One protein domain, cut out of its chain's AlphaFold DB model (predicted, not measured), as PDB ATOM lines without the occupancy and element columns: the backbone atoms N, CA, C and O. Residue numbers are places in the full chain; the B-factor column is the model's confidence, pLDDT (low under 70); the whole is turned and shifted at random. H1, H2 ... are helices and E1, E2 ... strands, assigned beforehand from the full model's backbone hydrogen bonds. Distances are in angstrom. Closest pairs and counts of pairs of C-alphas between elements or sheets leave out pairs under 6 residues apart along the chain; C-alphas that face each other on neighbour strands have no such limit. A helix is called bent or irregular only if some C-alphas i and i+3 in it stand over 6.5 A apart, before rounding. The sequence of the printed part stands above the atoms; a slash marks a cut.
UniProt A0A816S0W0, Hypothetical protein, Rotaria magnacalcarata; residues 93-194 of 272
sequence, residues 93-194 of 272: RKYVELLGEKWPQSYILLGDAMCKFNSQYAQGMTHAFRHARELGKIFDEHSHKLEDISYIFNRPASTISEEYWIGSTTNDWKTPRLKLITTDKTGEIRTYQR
ATOM      1  N   ARG A  93     -36.339  22.889  30.467       85.50
ATOM      2  CA  ARG A  93     -37.424  23.153  29.519       85.50
ATOM      3  C   ARG A  93     -37.644  24.639  29.297       85.50
ATOM      4  O   ARG A  93     -37.841  25.420  30.229       85.50
ATOM      5  N   LYS A  94     -37.734  25.000  28.019       85.75
ATOM      6  CA  LYS A  94     -38.077  26.343  27.557       85.75
ATOM      7  C   LYS A  94     -39.539  26.391  27.137       85.75
ATOM      8  O   LYS A  94     -39.951  25.659  26.241       85.75
ATOM      9  N   TYR A  95     -40.294  27.296  27.748       86.19
ATOM     10  CA  TYR A  95     -41.715  27.502  27.469       86.19
ATOM     11  C   TYR A  95     -41.920  28.627  26.443       86.19
ATOM     12  O   TYR A  95     -42.531  29.660  26.725       86.19
ATOM     13  N   VAL A  96     -41.347  28.463  25.249       85.62
ATOM     14  CA  VAL A  96     -41.373  29.503  24.201       85.62
ATOM     15  C   VAL A  96     -42.772  29.798  23.669       85.62
ATOM     16  O   VAL A  96     -43.040  30.905  23.216       85.62
ATOM     17  N   GLU A  97     -43.694  28.848  23.791       84.56
ATOM     18  CA  GLU A  97     -45.110  29.023  23.479       84.56
ATOM     19  C   GLU A  97     -45.792  30.085  24.353       84.56
ATOM     20  O   GLU A  97     -46.804  30.652  23.945       84.56
ATOM     21  N   LEU A  98     -45.248  30.374  25.542       84.06
ATOM     22  CA  LEU A  98     -45.800  31.370  26.461       84.06
ATOM     23  C   LEU A  98     -45.370  32.800  26.115       84.06
ATOM     24  O   LEU A  98     -45.991  33.747  26.592       84.06
ATOM     25  N   LEU A  99     -44.333  32.960  25.289       82.94
ATOM     26  CA  LEU A  99     -43.822  34.266  24.871       82.94
ATOM     27  C   LEU A  99     -44.691  34.917  23.786       82.94
ATOM     28  O   LEU A  99     -44.620  36.134  23.605       82.94
ATOM     29  N   GLY A 100     -45.529  34.133  23.099       78.50
ATOM     30  CA  GLY A 100     -46.438  34.623  22.063       78.50
ATOM     31  C   GLY A 100     -45.706  35.459  21.011       78.50
ATOM     32  O   GLY A 100     -44.683  35.040  20.477       78.50
ATOM     33  N   GLU A 101     -46.205  36.668  20.762       78.31
ATOM     34  CA  GLU A 101     -45.659  37.615  19.775       78.31
ATOM     35  C   GLU A 101     -44.250  38.137  20.108       78.31
ATOM     36  O   GLU A 101     -43.575  38.674  19.235       78.31
ATOM     37  N   LYS A 102     -43.767  37.974  21.350       83.50
ATOM     38  CA  LYS A 102     -42.391  38.357  21.718       83.50
ATOM     39  C   LYS A 102     -41.344  37.390  21.165       83.50
ATOM     40  O   LYS A 102     -40.155  37.701  21.193       83.50
ATOM     41  N   TRP A 103     -41.760  36.202  20.725       86.19
ATOM     42  CA  TRP A 103     -40.854  35.226  20.143       86.19
ATOM     43  C   TRP A 103     -40.554  35.569  18.673       86.19
ATOM     44  O   TRP A 103     -41.481  35.875  17.922       86.19
ATOM     45  N   PRO A 104     -39.289  35.495  18.221       87.38
ATOM     46  CA  PRO A 104     -38.940  35.786  16.833       87.38
ATOM     47  C   PRO A 104     -39.707  34.909  15.825       87.38
ATOM     48  O   PRO A 104     -39.671  33.682  15.916       87.38
ATOM     49  N   GLN A 105     -40.355  35.527  14.829       83.38
ATOM     50  CA  GLN A 105     -41.279  34.854  13.894       83.38
ATOM     51  C   GLN A 105     -40.663  33.715  13.066       83.38
ATOM     52  O   GLN A 105     -41.381  32.796  12.664       83.38
ATOM     53  N   SER A 106     -39.347  33.718  12.846       85.06
ATOM     54  CA  SER A 106     -38.652  32.746  11.983       85.06
ATOM     55  C   SER A 106     -37.708  31.803  12.739       85.06
ATOM     56  O   SER A 106     -36.801  31.231  12.138       85.06
ATOM     57  N   TYR A 107     -37.888  31.649  14.052       88.31
ATOM     58  CA  TYR A 107     -37.069  30.768  14.882       88.31
ATOM     59  C   TYR A 107     -37.919  29.679  15.526       88.31
ATOM     60  O   TYR A 107     -38.816  29.951  16.314       88.31
ATOM     61  N   ILE A 108     -37.577  28.422  15.280       90.50
ATOM     62  CA  ILE A 108     -38.208  27.278  15.946       90.50
ATOM     63  C   ILE A 108     -37.229  26.612  16.910       90.50
ATOM     64  O   ILE A 108     -36.016  26.639  16.696       90.50
ATOM     65  N   LEU A 109     -37.751  25.984  17.965       90.69
ATOM     66  CA  LEU A 109     -36.958  25.127  18.846       90.69
ATOM     67  C   LEU A 109     -37.304  23.653  18.631       90.69
ATOM     68  O   LEU A 109     -38.461  23.254  18.698       90.69
ATOM     69  N   LEU A 110     -36.285  22.820  18.428       91.50
ATOM     70  CA  LEU A 110     -36.431  21.386  18.168       91.50
ATOM     71  C   LEU A 110     -35.614  20.558  19.163       91.50
ATOM     72  O   LEU A 110     -34.494  20.938  19.510       91.50
ATOM     73  N   GLY A 111     -36.170  19.423  19.599       91.25
ATOM     74  CA  GLY A 111     -35.505  18.489  20.513       91.25
ATOM     75  C   GLY A 111     -34.945  19.181  21.757       91.25
ATOM     76  O   GLY A 111     -35.609  20.023  22.370       91.25
ATOM     77  N   ASP A 112     -33.674  18.905  22.044       90.06
ATOM     78  CA  ASP A 112     -32.905  19.474  23.156       90.06
ATOM     79  C   ASP A 112     -32.821  21.010  23.156       90.06
ATOM     80  O   ASP A 112     -32.505  21.616  24.181       90.06
ATOM     81  N   ALA A 113     -33.085  21.687  22.033       90.75
ATOM     82  CA  ALA A 113     -33.149  23.145  22.031       90.75
ATOM     83  C   ALA A 113     -34.370  23.660  22.810       90.75
ATOM     84  O   ALA A 113     -34.280  24.746  23.392       90.75
ATOM     85  N   MET A 114     -35.464  22.890  22.827       88.88
ATOM     86  CA  MET A 114     -36.719  23.197  23.517       88.88
ATOM     87  C   MET A 114     -36.804  22.534  24.892       88.88
ATOM     88  O   MET A 114     -37.170  23.190  25.865       88.88
ATOM     89  N   CYS A 115     -36.467  21.246  24.971       87.44
ATOM     90  CA  CYS A 115     -36.585  20.458  26.190       87.44
ATOM     91  C   CYS A 115     -35.461  19.421  26.248       87.44
ATOM     92  O   CYS A 115     -35.347  18.586  25.354       87.44
ATOM     93  N   LYS A 116     -34.634  19.483  27.289       86.75
ATOM     94  CA  LYS A 116     -33.569  18.523  27.587       86.75
ATOM     95  C   LYS A 116     -34.008  17.668  28.755       86.75
ATOM     96  O   LYS A 116     -34.466  18.190  29.769       86.75
ATOM     97  N   PHE A 117     -33.796  16.370  28.623       81.62
ATOM     98  CA  PHE A 117     -34.170  15.399  29.640       81.62
ATOM     99  C   PHE A 117     -32.936  14.756  30.251       81.62
ATOM    100  O   PHE A 117     -31.895  14.610  29.598       81.62
ATOM    101  N   ASN A 118     -33.080  14.267  31.476       76.38
ATOM    102  CA  ASN A 118     -32.172  13.269  31.999       76.38
ATOM    103  C   ASN A 118     -32.142  12.047  31.060       76.38
ATOM    104  O   ASN A 118     -33.164  11.465  30.679       76.38
ATOM    105  N   SER A 119     -30.929  11.630  30.689       73.75
ATOM    106  CA  SER A 119     -30.723  10.503  29.779       73.75
ATOM    107  C   SER A 119     -31.251   9.176  30.331       73.75
ATOM    108  O   SER A 119     -31.412   8.240  29.550       73.75
ATOM    109  N   GLN A 120     -31.583   9.088  31.624       69.94
ATOM    110  CA  GLN A 120     -32.103   7.895  32.296       69.94
ATOM    111  C   GLN A 120     -33.300   7.257  31.578       69.94
ATOM    112  O   GLN A 120     -33.359   6.031  31.481       69.94
ATOM    113  N   TYR A 121     -34.177   8.040  30.941       70.12
ATOM    114  CA  TYR A 121     -35.337   7.508  30.207       70.12
ATOM    115  C   TYR A 121     -35.142   7.385  28.693       70.12
ATOM    116  O   TYR A 121     -35.961   6.761  28.032       70.12
ATOM    117  N   ALA A 122     -34.041   7.908  28.133       72.94
ATOM    118  CA  ALA A 122     -33.763   7.918  26.682       72.94
ATOM    119  C   ALA A 122     -34.909   8.474  25.829       72.94
ATOM    120  O   ALA A 122     -35.092   8.106  24.673       72.94
ATOM    121  N   GLN A 123     -35.656   9.407  26.403       77.75
ATOM    122  CA  GLN A 123     -36.802  10.011  25.747       77.75
ATOM    123  C   GLN A 123     -36.411  11.141  24.791       77.75
ATOM    124  O   GLN A 123     -37.181  11.435  23.883       77.75
ATOM    125  N   GLY A 124     -35.211  11.722  24.929       84.06
ATOM    126  CA  GLY A 124     -34.759  12.855  24.110       84.06
ATOM    127  C   GLY A 124     -34.751  12.574  22.603       84.06
ATOM    128  O   GLY A 124     -35.240  13.386  21.826       84.06
ATOM    129  N   MET A 125     -34.295  11.390  22.173       85.06
ATOM    130  CA  MET A 125     -34.302  11.036  20.744       85.06
ATOM    131  C   MET A 125     -35.725  10.906  20.193       85.06
ATOM    132  O   MET A 125     -36.033  11.444  19.133       85.06
ATOM    133  N   THR A 126     -36.611  10.224  20.922       85.00
ATOM    134  CA  THR A 126     -38.013  10.064  20.516       85.00
ATOM    135  C   THR A 126     -38.755  11.401  20.524       85.00
ATOM    136  O   THR A 126     -39.543  11.673  19.622       85.00
ATOM    137  N   HIS A 127     -38.478  12.258  21.507       89.44
ATOM    138  CA  HIS A 127     -38.982  13.628  21.583       89.44
ATOM    139  C   HIS A 127     -38.554  14.451  20.363       89.44
ATOM    140  O   HIS A 127     -39.413  14.979  19.654       89.44
ATOM    141  N   ALA A 128     -37.256  14.468  20.045       90.69
ATOM    142  CA  ALA A 128     -36.726  15.157  18.872       90.69
ATOM    143  C   ALA A 128     -37.328  14.619  17.563       90.69
ATOM    144  O   ALA A 128     -37.709  15.397  16.689       90.69
ATOM    145  N   PHE A 129     -37.486  13.296  17.443       92.44
ATOM    146  CA  PHE A 129     -38.116  12.676  16.278       92.44
ATOM    147  C   PHE A 129     -39.585  13.087  16.129       92.44
ATOM    148  O   PHE A 129     -40.035  13.401  15.027       92.44
ATOM    149  N   ARG A 130     -40.343  13.141  17.230       91.88
ATOM    150  CA  ARG A 130     -41.732  13.614  17.196       91.88
ATOM    151  C   ARG A 130     -41.830  15.086  16.812       91.88
ATOM    152  O   ARG A 130     -42.720  15.410  16.034       91.88
ATOM    153  N   HIS A 131     -40.916  15.935  17.284       94.06
ATOM    154  CA  HIS A 131     -40.824  17.328  16.834       94.06
ATOM    155  C   HIS A 131     -40.567  17.412  15.325       94.06
ATOM    156  O   HIS A 131     -41.283  18.122  14.627       94.06
ATOM    157  N   ALA A 132     -39.593  16.657  14.810       94.50
ATOM    158  CA  ALA A 132     -39.269  16.643  13.384       94.50
ATOM    159  C   ALA A 132     -40.443  16.146  12.525       94.50
ATOM    160  O   ALA A 132     -40.750  16.739  11.493       94.50
ATOM    161  N   ARG A 133     -41.140  15.092  12.968       93.94
ATOM    162  CA  ARG A 133     -42.327  14.574  12.278       93.94
ATOM    163  C   ARG A 133     -43.470  15.586  12.269       93.94
ATOM    164  O   ARG A 133     -44.154  15.703  11.260       93.94
ATOM    165  N   GLU A 134     -43.687  16.288  13.375       93.44
ATOM    166  CA  GLU A 134     -44.724  17.318  13.456       93.44
ATOM    167  C   GLU A 134     -44.396  18.523  12.572       93.44
ATOM    168  O   GLU A 134     -45.264  19.011  11.855       93.44
ATOM    169  N   LEU A 135     -43.126  18.936  12.540       93.12
ATOM    170  CA  LEU A 135     -42.656  19.977  11.630       93.12
ATOM    171  C   LEU A 135     -42.876  19.586  10.162       93.12
ATOM    172  O   LEU A 135     -43.323  20.414   9.377       93.12
ATOM    173  N   GLY A 136     -42.605  18.324   9.805       92.62
ATOM    174  CA  GLY A 136     -42.853  17.797   8.462       92.62
ATOM    175  C   GLY A 136     -44.316  17.943   8.036       92.62
ATOM    176  O   GLY A 136     -44.584  18.505   6.982       92.62
ATOM    177  N   LYS A 137     -45.264  17.547   8.897       92.56
ATOM    178  CA  LYS A 137     -46.701  17.722   8.616       92.56
ATOM    179  C   LYS A 137     -47.082  19.187   8.420       92.56
ATOM    180  O   LYS A 137     -47.806  19.506   7.487       92.56
ATOM    181  N   ILE A 138     -46.584  20.072   9.288       91.81
ATOM    182  CA  ILE A 138     -46.861  21.509   9.190       91.81
ATOM    183  C   ILE A 138     -46.352  22.053   7.854       91.81
ATOM    184  O   ILE A 138     -47.061  22.817   7.202       91.81
ATOM    185  N   PHE A 139     -45.163  21.636   7.415       90.94
ATOM    186  CA  PHE A 139     -44.648  22.020   6.105       90.94
ATOM    187  C   PHE A 139     -45.512  21.513   4.950       90.94
ATOM    188  O   PHE A 139     -45.792  22.300   4.044       90.94
ATOM    189  N   ASP A 140     -45.971  20.265   5.003       90.94
ATOM    190  CA  ASP A 140     -46.851  19.697   3.978       90.94
ATOM    191  C   ASP A 140     -48.189  20.464   3.904       90.94
ATOM    192  O   ASP A 140     -48.648  20.829   2.821       90.94
ATOM    193  N   GLU A 141     -48.785  20.792   5.054       90.44
ATOM    194  CA  GLU A 141     -50.059  21.523   5.153       90.44
ATOM    195  C   GLU A 141     -49.955  22.990   4.703       90.44
ATOM    196  O   GLU A 141     -50.912  23.546   4.163       90.44
ATOM    197  N   HIS A 142     -48.792  23.619   4.888       87.00
ATOM    198  CA  HIS A 142     -48.576  25.042   4.595       87.00
ATOM    199  C   HIS A 142     -47.824  25.275   3.279       87.00
ATOM    200  O   HIS A 142     -47.322  26.376   3.042       87.00
ATOM    201  N   SER A 143     -47.740  24.265   2.403       84.31
ATOM    202  CA  SER A 143     -47.020  24.355   1.120       84.31
ATOM    203  C   SER A 143     -45.584  24.880   1.283       84.31
ATOM    204  O   SER A 143     -45.111  25.681   0.477       84.31
ATOM    205  N   HIS A 144     -44.909  24.473   2.362       78.31
ATOM    206  CA  HIS A 144     -43.554  24.897   2.737       78.31
ATOM    207  C   HIS A 144     -43.355  26.411   2.939       78.31
ATOM    208  O   HIS A 144     -42.220  26.893   2.919       78.31
ATOM    209  N   LYS A 145     -44.428  27.178   3.158       80.12
ATOM    210  CA  LYS A 145     -44.316  28.591   3.536       80.12
ATOM    211  C   LYS A 145     -43.779  28.724   4.961       80.12
ATOM    212  O   LYS A 145     -44.126  27.946   5.845       80.12
ATOM    213  N   LEU A 146     -42.922  29.723   5.167       82.25
ATOM    214  CA  LEU A 146     -42.240  29.980   6.444       82.25
ATOM    215  C   LEU A 146     -42.871  31.122   7.252       82.25
ATOM    216  O   LEU A 146     -42.433  31.399   8.369       82.25
ATOM    217  N   GLU A 147     -43.872  31.794   6.687       84.75
ATOM    218  CA  GLU A 147     -44.637  32.843   7.360       84.75
ATOM    219  C   GLU A 147     -45.264  32.276   8.640       84.75
ATOM    220  O   GLU A 147     -45.882  31.213   8.622       84.75
ATOM    221  N   ASP A 148     -45.034  32.953   9.767       84.12
ATOM    222  CA  ASP A 148     -45.533  32.574  11.095       84.12
ATOM    223  C   ASP A 148     -45.179  31.152  11.571       84.12
ATOM    224  O   ASP A 148     -45.763  30.655  12.541       84.12
ATOM    225  N   ILE A 149     -44.170  30.504  10.968       86.19
ATOM    226  CA  ILE A 149     -43.800  29.114  11.279       86.19
ATOM    227  C   ILE A 149     -43.531  28.903  12.770       86.19
ATOM    228  O   ILE A 149     -43.881  27.864  13.326       86.19
ATOM    229  N   SER A 150     -42.968  29.904  13.451       87.69
ATOM    230  CA  SER A 150     -42.694  29.821  14.887       87.69
ATOM    231  C   SER A 150     -43.971  29.756  15.714       87.69
ATOM    232  O   SER A 150     -44.041  28.992  16.673       87.69
ATOM    233  N   TYR A 151     -45.004  30.508  15.335       82.69
ATOM    234  CA  TYR A 151     -46.296  30.467  16.015       82.69
ATOM    235  C   TYR A 151     -47.022  29.143  15.750       82.69
ATOM    236  O   TYR A 151     -47.550  28.527  16.679       82.69
ATOM    237  N   ILE A 152     -46.990  28.685  14.496       87.19
ATOM    238  CA  ILE A 152     -47.645  27.448  14.062       87.19
ATOM    239  C   ILE A 152     -46.988  26.229  14.720       87.19
ATOM    240  O   ILE A 152     -47.685  25.336  15.194       87.19
ATOM    241  N   PHE A 153     -45.654  26.203  14.802       91.00
ATOM    242  CA  PHE A 153     -44.895  25.049  15.279       91.00
ATOM    243  C   PHE A 153     -44.696  25.003  16.800       91.00
ATOM    244  O   PHE A 153     -44.822  23.932  17.400       91.00
ATOM    245  N   ASN A 154     -44.394  26.130  17.458       89.19
ATOM    246  CA  ASN A 154     -43.974  26.103  18.866       89.19
ATOM    247  C   ASN A 154     -45.073  25.587  19.808       89.19
ATOM    248  O   ASN A 154     -44.762  24.951  20.815       89.19
ATOM    249  N   ARG A 155     -46.358  25.814  19.493       87.75
ATOM    250  CA  ARG A 155     -47.468  25.309  20.316       87.75
ATOM    251  C   ARG A 155     -47.581  23.773  20.247       87.75
ATOM    252  O   ARG A 155     -47.501  23.156  21.308       87.75
ATOM    253  N   PRO A 156     -47.701  23.130  19.067       91.12
ATOM    254  CA  PRO A 156     -47.614  21.671  18.946       91.12
ATOM    255  C   PRO A 156     -46.337  21.079  19.555       91.12
ATOM    256  O   PRO A 156     -46.402  20.087  20.284       91.12
ATOM    257  N   ALA A 157     -45.182  21.711  19.322       92.19
ATOM    258  CA  ALA A 157     -43.907  21.277  19.888       92.19
ATOM    259  C   ALA A 157     -43.895  21.337  21.426       92.19
ATOM    260  O   ALA A 157     -43.352  20.440  22.077       92.19
ATOM    261  N   SER A 158     -44.537  22.340  22.037       89.31
ATOM    262  CA  SER A 158     -44.662  22.384  23.496       89.31
ATOM    263  C   SER A 158     -45.575  21.291  24.029       89.31
ATOM    264  O   SER A 158     -45.218  20.653  25.015       89.31
ATOM    265  N   THR A 159     -46.691  20.995  23.360       88.75
ATOM    266  CA  THR A 159     -47.557  19.871  23.750       88.75
ATOM    267  C   THR A 159     -46.781  18.557  23.754       88.75
ATOM    268  O   THR A 159     -46.833  17.815  24.734       88.75
ATOM    269  N   ILE A 160     -45.991  18.292  22.705       90.31
ATOM    270  CA  ILE A 160     -45.121  17.110  22.664       90.31
ATOM    271  C   ILE A 160     -44.116  17.162  23.820       90.31
ATOM    272  O   ILE A 160     -43.950  16.175  24.530       90.31
ATOM    273  N   SER A 161     -43.469  18.308  24.046       89.38
ATOM    274  CA  SER A 161     -42.499  18.481  25.133       89.38
ATOM    275  C   SER A 161     -43.105  18.247  26.519       89.38
ATOM    276  O   SER A 161     -42.447  17.628  27.351       89.38
ATOM    277  N   GLU A 162     -44.345  18.678  26.763       84.56
ATOM    278  CA  GLU A 162     -45.083  18.470  28.017       84.56
ATOM    279  C   GLU A 162     -45.276  16.981  28.324       84.56
ATOM    280  O   GLU A 162     -45.035  16.545  29.450       84.56
ATOM    281  N   GLU A 163     -45.649  16.180  27.320       82.31
ATOM    282  CA  GLU A 163     -45.863  14.737  27.490       82.31
ATOM    283  C   GLU A 163     -44.607  14.033  28.029       82.31
ATOM    284  O   GLU A 163     -44.684  13.229  28.963       82.31
ATOM    285  N   TYR A 164     -43.439  14.360  27.474       82.25
ATOM    286  CA  TYR A 164     -42.157  13.810  27.925       82.25
ATOM    287  C   TYR A 164     -41.678  14.447  29.233       82.25
ATOM    288  O   TYR A 164     -41.110  13.763  30.085       82.25
ATOM    289  N   TRP A 165     -41.952  15.737  29.429       81.19
ATOM    290  CA  TRP A 165     -41.584  16.477  30.633       81.19
ATOM    291  C   TRP A 165     -42.222  15.893  31.889       81.19
ATOM    292  O   TRP A 165     -41.520  15.628  32.866       81.19
ATOM    293  N   ILE A 166     -43.528  15.617  31.854       75.00
ATOM    294  CA  ILE A 166     -44.241  14.985  32.971       75.00
ATOM    295  C   ILE A 166     -43.649  13.599  33.258       75.00
ATOM    296  O   ILE A 166     -43.439  13.241  34.420       75.00
ATOM    297  N   GLY A 167     -43.347  12.828  32.209       69.69
ATOM    298  CA  GLY A 167     -42.754  11.498  32.329       69.69
ATOM    299  C   GLY A 167     -41.377  11.496  33.002       69.69
ATOM    300  O   GLY A 167     -41.139  10.662  33.877       69.69
ATOM    301  N   SER A 168     -40.503  12.436  32.627       72.56
ATOM    302  CA  SER A 168     -39.141  12.558  33.174       72.56
ATOM    303  C   SER A 168     -39.154  13.094  34.610       72.56
ATOM    304  O   SER A 168     -38.680  12.446  35.547       72.56
ATOM    305  N   THR A 169     -39.807  14.241  34.819       70.94
ATOM    306  CA  THR A 169     -39.729  14.991  36.083       70.94
ATOM    307  C   THR A 169     -40.432  14.303  37.250       70.94
ATOM    308  O   THR A 169     -40.002  14.458  38.391       70.94
ATOM    309  N   THR A 170     -41.469  13.489  37.004       66.31
ATOM    310  CA  THR A 170     -42.197  12.787  38.081       66.31
ATOM    311  C   THR A 170     -41.294  11.832  38.868       66.31
ATOM    312  O   THR A 170     -41.431  11.699  40.086       66.31
ATOM    313  N   ASN A 171     -40.376  11.143  38.189       64.19
ATOM    314  CA  ASN A 171     -39.447  10.236  38.856       64.19
ATOM    315  C   ASN A 171     -38.187  10.956  39.324       64.19
ATOM    316  O   ASN A 171     -37.729  10.697  40.438       64.19
ATOM    317  N   ASP A 172     -37.679  11.888  38.520       66.75
ATOM    318  CA  ASP A 172     -36.469  12.638  38.841       66.75
ATOM    319  C   ASP A 172     -36.662  13.537  40.064       66.75
ATOM    320  O   ASP A 172     -35.708  13.774  40.807       66.75
ATOM    321  N   TRP A 173     -37.904  13.938  40.368       63.31
ATOM    322  CA  TRP A 173     -38.237  14.657  41.599       63.31
ATOM    323  C   TRP A 173     -37.764  13.920  42.855       63.31
ATOM    324  O   TRP A 173     -37.431  14.555  43.853       63.31
ATOM    325  N   LYS A 174     -37.677  12.580  42.825       62.94
ATOM    326  CA  LYS A 174     -37.182  11.773  43.954       62.94
ATOM    327  C   LYS A 174     -35.691  11.995  44.237       62.94
ATOM    328  O   LYS A 174     -35.264  11.721  45.358       62.94
ATOM    329  N   THR A 175     -34.938  12.549  43.290       62.94
ATOM    330  CA  THR A 175     -33.496  12.783  43.387       62.94
ATOM    331  C   THR A 175     -33.196  14.075  44.161       62.94
ATOM    332  O   THR A 175     -33.559  15.160  43.708       62.94
ATOM    333  N   PRO A 176     -32.484  14.018  45.307       59.66
ATOM    334  CA  PRO A 176     -32.242  15.192  46.160       59.66
ATOM    335  C   PRO A 176     -31.455  16.328  45.496       59.66
ATOM    336  O   PRO A 176     -31.495  17.459  45.959       59.66
ATOM    337  N   ARG A 177     -30.704  16.034  44.431       61.00
ATOM    338  CA  ARG A 177     -29.856  17.004  43.721       61.00
ATOM    339  C   ARG A 177     -30.450  17.480  42.399       61.00
ATOM    340  O   ARG A 177     -29.750  18.169  41.660       61.00
ATOM    341  N   LEU A 178     -31.694  17.108  42.091       63.81
ATOM    342  CA  LEU A 178     -32.325  17.555  40.858       63.81
ATOM    343  C   LEU A 178     -32.405  19.085  40.865       63.81
ATOM    344  O   LEU A 178     -32.994  19.687  41.768       63.81
ATOM    345  N   LYS A 179     -31.801  19.690  39.843       67.50
ATOM    346  CA  LYS A 179     -32.018  21.083  39.474       67.50
ATOM    347  C   LYS A 179     -32.958  21.087  38.280       67.50
ATOM    348  O   LYS A 179     -32.695  20.393  37.313       67.50
ATOM    349  N   LEU A 180     -34.039  21.838  38.353       68.38
ATOM    350  CA  LEU A 180     -34.965  22.057  37.256       68.38
ATOM    351  C   LEU A 180     -34.735  23.470  36.746       68.38
ATOM    352  O   LEU A 180     -34.838  24.413  37.530       68.38
ATOM    353  N   ILE A 181     -34.425  23.626  35.465       70.69
ATOM    354  CA  ILE A 181     -34.342  24.948  34.843       70.69
ATOM    355  C   ILE A 181     -35.574  25.116  33.962       70.69
ATOM    356  O   ILE A 181     -35.855  24.282  33.105       70.69
ATOM    357  N   THR A 182     -36.342  26.173  34.212       72.12
ATOM    358  CA  THR A 182     -37.561  26.477  33.459       72.12
ATOM    359  C   THR A 182     -37.559  27.931  33.025       72.12
ATOM    360  O   THR A 182     -37.189  28.802  33.810       72.12
ATOM    361  N   THR A 183     -38.039  28.218  31.822       72.44
ATOM    362  CA  THR A 183     -38.330  29.595  31.391       72.44
ATOM    363  C   THR A 183     -39.791  29.937  31.672       72.44
ATOM    364  O   THR A 183     -40.670  29.194  31.254       72.44
ATOM    365  N   ASP A 184     -40.078  31.035  32.368       69.56
ATOM    366  CA  ASP A 184     -41.462  31.442  32.636       69.56
ATOM    367  C   ASP A 184     -42.107  32.233  31.476       69.56
ATOM    368  O   ASP A 184     -41.489  32.497  30.444       69.56
ATOM    369  N   LYS A 185     -43.374  32.640  31.653       68.81
ATOM    370  CA  LYS A 185     -44.167  33.405  30.664       68.81
ATOM    371  C   LYS A 185     -43.541  34.744  30.255       68.81
ATOM    372  O   LYS A 185     -43.923  35.314  29.238       68.81
ATOM    373  N   THR A 186     -42.635  35.281  31.068       73.06
ATOM    374  CA  THR A 186     -41.947  36.550  30.814       73.06
ATOM    375  C   THR A 186     -40.596  36.357  30.131       73.06
ATOM    376  O   THR A 186     -40.004  37.339  29.685       73.06
ATOM    377  N   GLY A 187     -40.140  35.107  29.984       69.75
ATOM    378  CA  GLY A 187     -38.812  34.769  29.474       69.75
ATOM    379  C   GLY A 187     -37.754  34.660  30.572       69.75
ATOM    380  O   GLY A 187     -36.584  34.444  30.261       69.75
ATOM    381  N   GLU A 188     -38.138  34.791  31.844       76.44
ATOM    382  CA  GLU A 188     -37.210  34.717  32.967       76.44
ATOM    383  C   GLU A 188     -36.819  33.259  33.242       76.44
ATOM    384  O   GLU A 188     -37.663  32.357  33.274       76.44
ATOM    385  N   ILE A 189     -35.520  33.016  33.437       74.62
ATOM    386  CA  ILE A 189     -34.993  31.691  33.766       74.62
ATOM    387  C   ILE A 189     -35.126  31.473  35.272       74.62
ATOM    388  O   ILE A 189     -34.462  32.131  36.071       74.62
ATOM    389  N   ARG A 190     -35.936  30.490  35.661       72.56
ATOM    390  CA  ARG A 190     -36.099  30.049  37.047       72.56
ATOM    391  C   ARG A 190     -35.391  28.720  37.251       72.56
ATOM    392  O   ARG A 190     -35.528  27.806  36.442       72.56
ATOM    393  N   THR A 191     -34.635  28.619  38.342       70.56
ATOM    394  CA  THR A 191     -33.970  27.376  38.748       70.56
ATOM    395  C   THR A 191     -34.588  26.875  40.042       70.56
ATOM    396  O   THR A 191     -34.575  27.580  41.048       70.56
ATOM    397  N   TYR A 192     -35.095  25.650  40.030       67.06
ATOM    398  CA  TYR A 192     -35.619  24.977  41.209       67.06
ATOM    399  C   TYR A 192     -34.663  23.873  41.625       67.06
ATOM    400  O   TYR A 192     -34.255  23.067  40.799       67.06
ATOM    401  N   GLN A 193     -34.307  23.812  42.903       65.50
ATOM    402  CA  GLN A 193     -33.533  22.706  43.455       65.50
ATOM    403  C   GLN A 193     -34.298  22.125  44.637       65.50
ATOM    404  O   GLN A 193     -34.686  22.854  45.552       65.50
ATOM    405  N   ARG A 194     -34.521  20.810  44.628       56.00
ATOM    406  CA  ARG A 194     -35.160  20.140  45.764       56.00
ATOM    407  C   ARG A 194     -34.257  20.261  47.000       56.00
ATOM    408  O   ARG A 194     -33.084  19.912  46.938       56.00
TER     409      ARG A 194
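What this domain is: This is residues 93 to 194 of the 272 residues of the protein "Hypothetical protein" of Rotaria magnacalcarata (UniProt A0A816S0W0). Two long helices, H1 and H2, lie side by side as a helical hairpin, and a small two-stranded hairpin, E1 and E2, lies beyond H2 on the side away from H1. A long stretch with no named element, residues 93 to 122, starts between H2 and the strands and then passes H2 on one broad side of the flat shape to reach H1. The printed part has 102 residues, in the order H1, H2, E1, E2; the sheet, E1 - E2, is antiparallel and the class is mostly helix. The whole is compact, with a radius of gyration of the C-alphas of 14.4 A and spans of 48 by 29 by 15 A.

How they stand to each other: E1, residues 179 to 183, and E2, residues 189 to 193, form an antiparallel hairpin at 158 degrees. N 180 and O 192, 2.7 A, and N 190 and O 182, 2.8 A, are within hydrogen-bond range. H2, residues 149 to 172, is apart from E2. H1, residues 123 to 141, is apart from both strands. H1 and H2 touch, with their closest C-alphas, those of His 131 and Ala 157, 5.9 A apart. They run opposite ways at a shallow tilt of 20 degrees. Every O i to N i+4 pair is within hydrogen-bond range in H1, and 16 of 20 are in H2.

Where its parts are: H1 is 27.1 A long and begins at C-alpha 123 (-36.802, 10.011, 25.747). H2 is 32.9 A long, with a kink of 34 degrees near residue 164, and is only just irregular: C-alphas 152 and 155 are 6.6 A apart. E1 and E2 are each 13.3 A long, and E2 ends at C-alpha 193 (-33.533, 22.706, 43.455).

The domain as a whole: The two C-alphas farthest apart, those of Ser 143 and Pro 176, are 48.3 A from each other. The printed part has no cut. The link E1 to E2 is tight, and those from H1 to H2 and from H2 to E1 are short. Mean pLDDT of the printed part is 81.1; 19 residues are under 70, among them residues 170 to 180.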